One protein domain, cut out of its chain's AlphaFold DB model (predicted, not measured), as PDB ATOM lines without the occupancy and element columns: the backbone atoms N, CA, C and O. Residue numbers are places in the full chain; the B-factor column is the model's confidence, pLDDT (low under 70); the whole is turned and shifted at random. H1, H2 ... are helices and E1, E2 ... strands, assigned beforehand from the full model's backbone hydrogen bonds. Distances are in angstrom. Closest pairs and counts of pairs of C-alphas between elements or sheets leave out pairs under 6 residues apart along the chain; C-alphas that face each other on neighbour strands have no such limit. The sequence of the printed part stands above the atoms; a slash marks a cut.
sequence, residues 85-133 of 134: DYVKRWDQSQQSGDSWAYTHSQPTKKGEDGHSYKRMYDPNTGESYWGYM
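Overview. This is residues 85 to 133 of the 134 residues of an uncharacterized protein of Methanobrevibacter millerae (UniProt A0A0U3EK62). A small three-stranded sheet, a meander in which each strand is the antiparallel neighbour of the one before, has helix H1 packed over E2 and E3 on one face, making two layers. Short H2 packs on H1 away from the sheet, and the loop from E1 to E2 reaches out at the far end of the long axis. The printed part has 49 residues, with elements in the order H1, H2, E1, E2, E3, sheet order E1, E2, E3, and a mixed class of helices and strands. It is only just compact, close to loose, with a radius of gyration of the C-alphas of 11.2 A and spans of 33 by 22 by 16 A.

Along the chain. Start at E2, residues 116 to 122, which runs 19.0 A from C-alpha 116 at (28.896, 39.227, -21.538). Beside it find E3, residues 127 to 132, 15.9 A long and ending at C-alpha 132 at (32.260, 43.573, -25.007), and E1, residues 108 to 110, 7.1 A. H1, residues 85 to 96, begins at C-alpha 85 at (42.331, 36.348, -7.828) and runs 16.0 A; H2, residues 100 to 103, spans 5.3 A.

Arrangement. Look first at the hairpin of E2 and E3, antiparallel at 149 degrees, where N 120 and O 129 are 2.8 A apart, within hydrogen-bond range. In the hairpin of E1 and E2, at 140 degrees, N 117 and O 109 are 2.8 A apart, also within range. H1 is on the sheet at a height of 9.5 A, over E2 and only just over E3, with 3 C-alphas falling on E3. It runs along the strands, at 21 degrees to E2 on the local plane; its closest C-alphas to E3 are those of Asp 91 and Ser 128, 6.3 A apart. H1 touches H2 with residues 89 to 94 alone, closest at the C-alphas of Trp 90 and Ala 101, 5.4 A. H2 is not on the sheet. In H1 every O i to N i+4 pair is within hydrogen-bond range; H2 is too short for such a pair.

Size, cuts and confidence. The C-alphas farthest apart are those of Gly 97 and Asp 113, 33.5 A. The printed part has no cut, and its four links are tight. Mean pLDDT of the printed part is 88.7, and no printed residue is under 70.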
ATOM      1  N   ASP A  85      41.006  36.974  -7.809       90.44
ATOM      2  CA  ASP A  85      42.331  36.348  -7.828       90.44
ATOM      3  C   ASP A  85      42.629  35.626  -9.147       90.44
ATOM      4  O   ASP A  85      43.758  35.676  -9.640       90.44
ATOM      5  N   TYR A  86      41.629  34.970  -9.747       92.06
ATOM      6  CA  TYR A  86      41.774  34.325 -11.054       92.06
ATOM      7  C   TYR A  86      42.050  35.356 -12.146       92.06
ATOM      8  O   TYR A  86      42.965  35.171 -12.946       92.06
ATOM      9  N   VAL A  87      41.296  36.459 -12.154       92.00
ATOM     10  CA  VAL A  87      41.476  37.554 -13.118       92.00
ATOM     11  C   VAL A  87      42.856  38.183 -12.954       92.00
ATOM     12  O   VAL A  87      43.581  38.324 -13.934       92.00
ATOM     13  N   LYS A  88      43.263  38.484 -11.718       90.88
ATOM     14  CA  LYS A  88      44.572  39.078 -11.431       90.88
ATOM     15  C   LYS A  88      45.722  38.183 -11.888       90.88
ATOM     16  O   LYS A  88      46.687  38.668 -12.473       90.88
ATOM     17  N   ARG A  89      45.622  36.875 -11.639       90.94
ATOM     18  CA  ARG A  89      46.642  35.904 -12.052       90.94
ATOM     19  C   ARG A  89      46.676  35.730 -13.572       90.94
ATOM     20  O   ARG A  89      47.761  35.615 -14.138       90.94
ATOM     21  N   TRP A  90      45.515  35.791 -14.229       92.50
ATOM     22  CA  TRP A  90      45.426  35.817 -15.688       92.50
ATOM     23  C   TRP A  90      46.143  37.039 -16.262       92.50
ATOM     24  O   TRP A  90      47.043  36.882 -17.085       92.50
ATOM     25  N   ASP A  91      45.823  38.236 -15.772       91.06
ATOM     26  CA  ASP A  91      46.430  39.491 -16.229       91.06
ATOM     27  C   ASP A  91      47.949  39.496 -16.007       91.06
ATOM     28  O   ASP A  91      48.719  39.828 -16.907       91.06
ATOM     29  N   GLN A  92      48.399  39.059 -14.825       90.06
ATOM     30  CA  GLN A  92      49.822  38.970 -14.514       90.06
ATOM     31  C   GLN A  92      50.550  38.040 -15.486       90.06
ATOM     32  O   GLN A  92      51.650  38.364 -15.923       90.06
ATOM     33  N   SER A  93      49.938  36.913 -15.860       90.38
ATOM     34  CA  SER A  93      50.555  35.972 -16.796       90.38
ATOM     35  C   SER A  93      50.695  36.523 -18.218       90.38
ATOM     36  O   SER A  93      51.669  36.198 -18.895       90.38
ATOM     37  N   GLN A  94      49.799  37.422 -18.644       88.50
ATOM     38  CA  GLN A  94      49.933  38.135 -19.919       88.50
ATOM     39  C   GLN A  94      51.130  39.098 -19.919       88.50
ATOM     40  O   GLN A  94      51.814  39.240 -20.931       88.50
ATOM     41  N   GLN A  95      51.411  39.726 -18.773       85.75
ATOM     42  CA  GLN A  95      52.517  40.675 -18.617       85.75
ATOM     43  C   GLN A  95      53.872  39.986 -18.419       85.75
ATOM     44  O   GLN A  95      54.879  40.415 -18.976       85.75
ATOM     45  N   SER A  96      53.917  38.926 -17.609       84.12
ATOM     46  CA  SER A  96      55.160  38.227 -17.262       84.12
ATOM     47  C   SER A  96      55.552  37.132 -18.257       84.12
ATOM     48  O   SER A  96      56.649  36.581 -18.149       84.12
ATOM     49  N   GLY A  97      54.671  36.801 -19.209       77.75
ATOM     50  CA  GLY A  97      54.857  35.681 -20.133       77.75
ATOM     51  C   GLY A  97      54.737  34.310 -19.457       77.75
ATOM     52  O   GLY A  97      55.276  33.326 -19.962       77.75
ATOM     53  N   ASP A  98      54.069  34.238 -18.304       82.50
ATOM     54  CA  ASP A  98      53.788  32.975 -17.624       82.50
ATOM     55  C   ASP A  98      52.808  32.132 -18.468       82.50
ATOM     56  O   ASP A  98      51.841  32.636 -19.045       82.50
ATOM     57  N   SER A  99      53.045  30.820 -18.537       83.31
ATOM     58  CA  SER A  99      52.200  29.868 -19.266       83.31
ATOM     59  C   SER A  99      50.809  29.689 -18.643       83.31
ATOM     60  O   SER A  99      49.950  29.007 -19.214       83.31
ATOM     61  N   TRP A 100      50.556  30.302 -17.486       86.31
ATOM     62  CA  TRP A 100      49.288  30.199 -16.781       86.31
ATOM     63  C   TRP A 100      48.082  30.579 -17.656       86.31
ATOM     64  O   TRP A 100      47.178  29.757 -17.800       86.31
ATOM     65  N   ALA A 101      48.081  31.730 -18.340       86.12
ATOM     66  CA  ALA A 101      46.979  32.085 -19.245       86.12
ATOM     67  C   ALA A 101      46.844  31.165 -20.468       86.12
ATOM     68  O   ALA A 101      45.755  31.065 -21.021       86.12
ATOM     69  N   TYR A 102      47.910  30.485 -20.896       82.12
ATOM     70  CA  TYR A 102      47.842  29.538 -22.018       82.12
ATOM     71  C   TYR A 102      47.199  28.206 -21.626       82.12
ATOM     72  O   TYR A 102      46.671  27.491 -22.473       82.12
ATOM     73  N   THR A 103      47.247  27.866 -20.339       86.38
ATOM     74  CA  THR A 103      46.685  26.624 -19.789       86.38
ATOM     75  C   THR A 103      45.304  26.821 -19.165       86.38
ATOM     76  O   THR A 103      44.691  25.854 -18.714       86.38
ATOM     77  N   HIS A 104      44.795  28.057 -19.147       88.44
ATOM     78  CA  HIS A 104      43.553  28.437 -18.484       88.44
ATOM     79  C   HIS A 104      42.660  29.274 -19.408       88.44
ATOM     80  O   HIS A 104      43.134  30.072 -20.212       88.44
ATOM     81  N   SER A 105      41.344  29.106 -19.282       89.31
ATOM     82  CA  SER A 105      40.375  29.867 -20.071       89.31
ATOM     83  C   SER A 105      40.425  31.365 -19.762       89.31
ATOM     84  O   SER A 105      40.575  31.783 -18.618       89.31
ATOM     85  N   GLN A 106      40.225  32.186 -20.792       90.88
ATOM     86  CA  GLN A 106      40.091  33.635 -20.645       90.88
ATOM     87  C   GLN A 106      38.900  33.981 -19.729       90.88
ATOM     88  O   GLN A 106      37.790  33.513 -20.006       90.88
ATOM     89  N   PRO A 107      39.087  34.816 -18.687       93.50
ATOM     90  CA  PRO A 107      38.010  35.192 -17.781       93.50
ATOM     91  C   PRO A 107      36.851  35.886 -18.504       93.50
ATOM     92  O   PRO A 107      37.048  36.707 -19.411       93.50
ATOM     93  N   THR A 108      35.635  35.604 -18.045       92.94
ATOM     94  CA  THR A 108      34.394  36.202 -18.554       92.94
ATOM     95  C   THR A 108      33.539  36.716 -17.408       92.94
ATOM     96  O   THR A 108      33.402  36.030 -16.401       92.94
ATOM     97  N   LYS A 109      32.877  37.860 -17.568       91.31
ATOM     98  CA  LYS A 109      31.879  38.335 -16.598       91.31
ATOM     99  C   LYS A 109      30.584  38.738 -17.288       91.31
ATOM    100  O   LYS A 109      30.607  39.156 -18.442       91.31
ATOM    101  N   LYS A 110      29.468  38.644 -16.570       91.56
ATOM    102  CA  LYS A 110      28.164  39.137 -17.022       91.56
ATOM    103  C   LYS A 110      27.905  40.507 -16.396       91.56
ATOM    104  O   LYS A 110      28.095  40.659 -15.192       91.56
ATOM    105  N   GLY A 111      27.546  41.492 -17.209       87.69
ATOM    106  CA  GLY A 111      27.119  42.809 -16.743       87.69
ATOM    107  C   GLY A 111      25.692  42.791 -16.203       87.69
ATOM    108  O   GLY A 111      24.947  41.826 -16.391       87.69
ATOM    109  N   GLU A 112      25.309  43.876 -15.532       88.81
ATOM    110  CA  GLU A 112      23.948  44.090 -15.010       88.81
ATOM    111  C   GLU A 112      22.903  44.196 -16.131       88.81
ATOM    112  O   GLU A 112      21.758  43.783 -15.975       88.81
ATOM    113  N   ASP A 113      23.337  44.678 -17.293       88.38
ATOM    114  CA  ASP A 113      22.610  44.733 -18.563       88.38
ATOM    115  C   ASP A 113      22.384  43.352 -19.210       88.38
ATOM    116  O   ASP A 113      21.697  43.230 -20.223       88.38
ATOM    117  N   GLY A 114      22.955  42.291 -18.632       89.44
ATOM    118  CA  GLY A 114      22.901  40.935 -19.162       89.44
ATOM    119  C   GLY A 114      23.927  40.648 -20.260       89.44
ATOM    120  O   GLY A 114      24.003  39.500 -20.712       89.44
ATOM    121  N   HIS A 115      24.742  41.631 -20.652       88.88
ATOM    122  CA  HIS A 115      25.790  41.456 -21.647       88.88
ATOM    123  C   HIS A 115      26.987  40.699 -21.072       88.88
ATOM    124  O   HIS A 115      27.256  40.724 -19.871       88.88
ATOM    125  N   SER A 116      27.702  39.976 -21.933       91.25
ATOM    126  CA  SER A 116      28.896  39.227 -21.538       91.25
ATOM    127  C   SER A 116      30.148  39.984 -21.953       91.25
ATOM    128  O   SER A 116      30.244  40.508 -23.058       91.25
ATOM    129  N   TYR A 117      31.123  40.017 -21.055       90.81
ATOM    130  CA  TYR A 117      32.395  40.691 -21.244       90.81
ATOM    131  C   TYR A 117      33.529  39.680 -21.106       90.81
ATOM    132  O   TYR A 117      33.497  38.818 -20.226       90.81
ATOM    133  N   LYS A 118      34.550  39.807 -21.951       92.88
ATOM    134  CA  LYS A 118      35.771  38.994 -21.928       92.88
ATOM    135  C   LYS A 118      36.964  39.820 -21.471       92.88
ATOM    136  O   LYS A 118      37.058  41.002 -21.799       92.88
ATOM    137  N   ARG A 119      37.886  39.209 -20.725       92.94
ATOM    138  CA  ARG A 119      39.111  39.882 -20.274       92.94
ATOM    139  C   ARG A 119      40.122  39.982 -21.416       92.94
ATOM    140  O   ARG A 119      40.641  38.963 -21.840       92.94
ATOM    141  N   MET A 120      40.371  41.168 -21.949       90.38
ATOM    142  CA  MET A 120      41.317  41.408 -23.046       90.38
ATOM    143  C   MET A 120      42.638  41.956 -22.506       90.38
ATOM    144  O   MET A 120      42.635  42.638 -21.485       90.38
ATOM    145  N   TYR A 121      43.736  41.672 -23.206       89.81
ATOM    146  CA  TYR A 121      45.072  42.198 -22.925       89.81
ATOM    147  C   TYR A 121      45.582  42.945 -24.155       89.81
ATOM    148  O   TYR A 121      45.550  42.393 -25.258       89.81
ATOM    149  N   ASP A 122      46.033  44.182 -23.971       86.62
ATOM    150  CA  ASP A 122      46.695  44.951 -25.019       86.62
ATOM    151  C   ASP A 122      48.219  44.878 -24.827       86.62
ATOM    152  O   ASP A 122      48.751  45.461 -23.879       86.62
ATOM    153  N   PRO A 123      48.949  44.189 -25.721       83.69
ATOM    154  CA  PRO A 123      50.394  44.042 -25.598       83.69
ATOM    155  C   PRO A 123      51.162  45.355 -25.802       83.69
ATOM    156  O   PRO A 123      52.326  45.423 -25.421       83.69
ATOM    157  N   ASN A 124      50.551  46.386 -26.399       87.06
ATOM    158  CA  ASN A 124      51.220  47.668 -26.632       87.06
ATOM    159  C   ASN A 124      51.245  48.533 -25.371       87.06
ATOM    160  O   ASN A 124      52.223  49.233 -25.119       87.06
ATOM    161  N   THR A 125      50.163  48.495 -24.594       88.88
ATOM    162  CA  THR A 125      50.016  49.264 -23.350       88.88
ATOM    163  C   THR A 125      50.373  48.446 -22.110       88.88
ATOM    164  O   THR A 125      50.684  49.017 -21.069       88.88
ATOM    165  N   GLY A 126      50.357  47.112 -22.207       84.81
ATOM    166  CA  GLY A 126      50.517  46.209 -21.065       84.81
ATOM    167  C   GLY A 126      49.288  46.174 -20.150       84.81
ATOM    168  O   GLY A 126      49.340  45.596 -19.058       84.81
ATOM    169  N   GLU A 127      48.180  46.785 -20.571       87.88
ATOM    170  CA  GLU A 127      46.959  46.888 -19.782       87.88
ATOM    171  C   GLU A 127      45.956  45.787 -20.131       87.88
ATOM    172  O   GLU A 127      45.857  45.309 -21.263       87.88
ATOM    173  N   SER A 128      45.173  45.389 -19.126       88.50
ATOM    174  CA  SER A 128      44.079  44.432 -19.285       88.50
ATOM    175  C   SER A 128      42.733  45.107 -19.016       88.50
ATOM    176  O   SER A 128      42.549  45.776 -17.997       88.50
ATOM    177  N   TYR A 129      41.750  44.891 -19.889       92.56
ATOM    178  CA  TYR A 129      40.429  45.529 -19.824       92.56
ATOM    179  C   TYR A 129      39.294  44.541 -20.122       92.56
ATOM    180  O   TYR A 129      39.515  43.406 -20.536       92.56
ATOM    181  N   TRP A 130      38.052  44.928 -19.828       93.12
ATOM    182  CA  TRP A 130      36.873  44.120 -20.148       93.12
ATOM    183  C   TRP A 130      36.320  44.549 -21.506       93.12
ATOM    184  O   TRP A 130      35.819  45.661 -21.641       93.12
ATOM    185  N   GLY A 131      36.426  43.674 -22.502       92.75
ATOM    186  CA  GLY A 131      35.879  43.885 -23.837       92.75
ATOM    187  C   GLY A 131      34.473  43.315 -23.967       92.75
ATOM    188  O   GLY A 131      34.177  42.250 -23.422       92.75
ATOM    189  N   TYR A 132      33.613  44.023 -24.694       89.62
ATOM    190  CA  TYR A 132      32.260  43.573 -25.007       89.62
ATOM    191  C   TYR A 132      32.290  42.344 -25.926       89.62
ATOM    192  O   TYR A 132      33.059  42.313 -26.889       89.62
ATOM    193  N   MET A 133      31.459  41.336 -25.644       80.38
ATOM    194  CA  MET A 133      31.192  40.242 -26.578       80.38
ATOM    195  C   MET A 133      29.877  40.494 -27.312       80.38
ATOM    196  O   MET A 133      28.842  40.650 -26.665       80.38
TER     197      MET A 133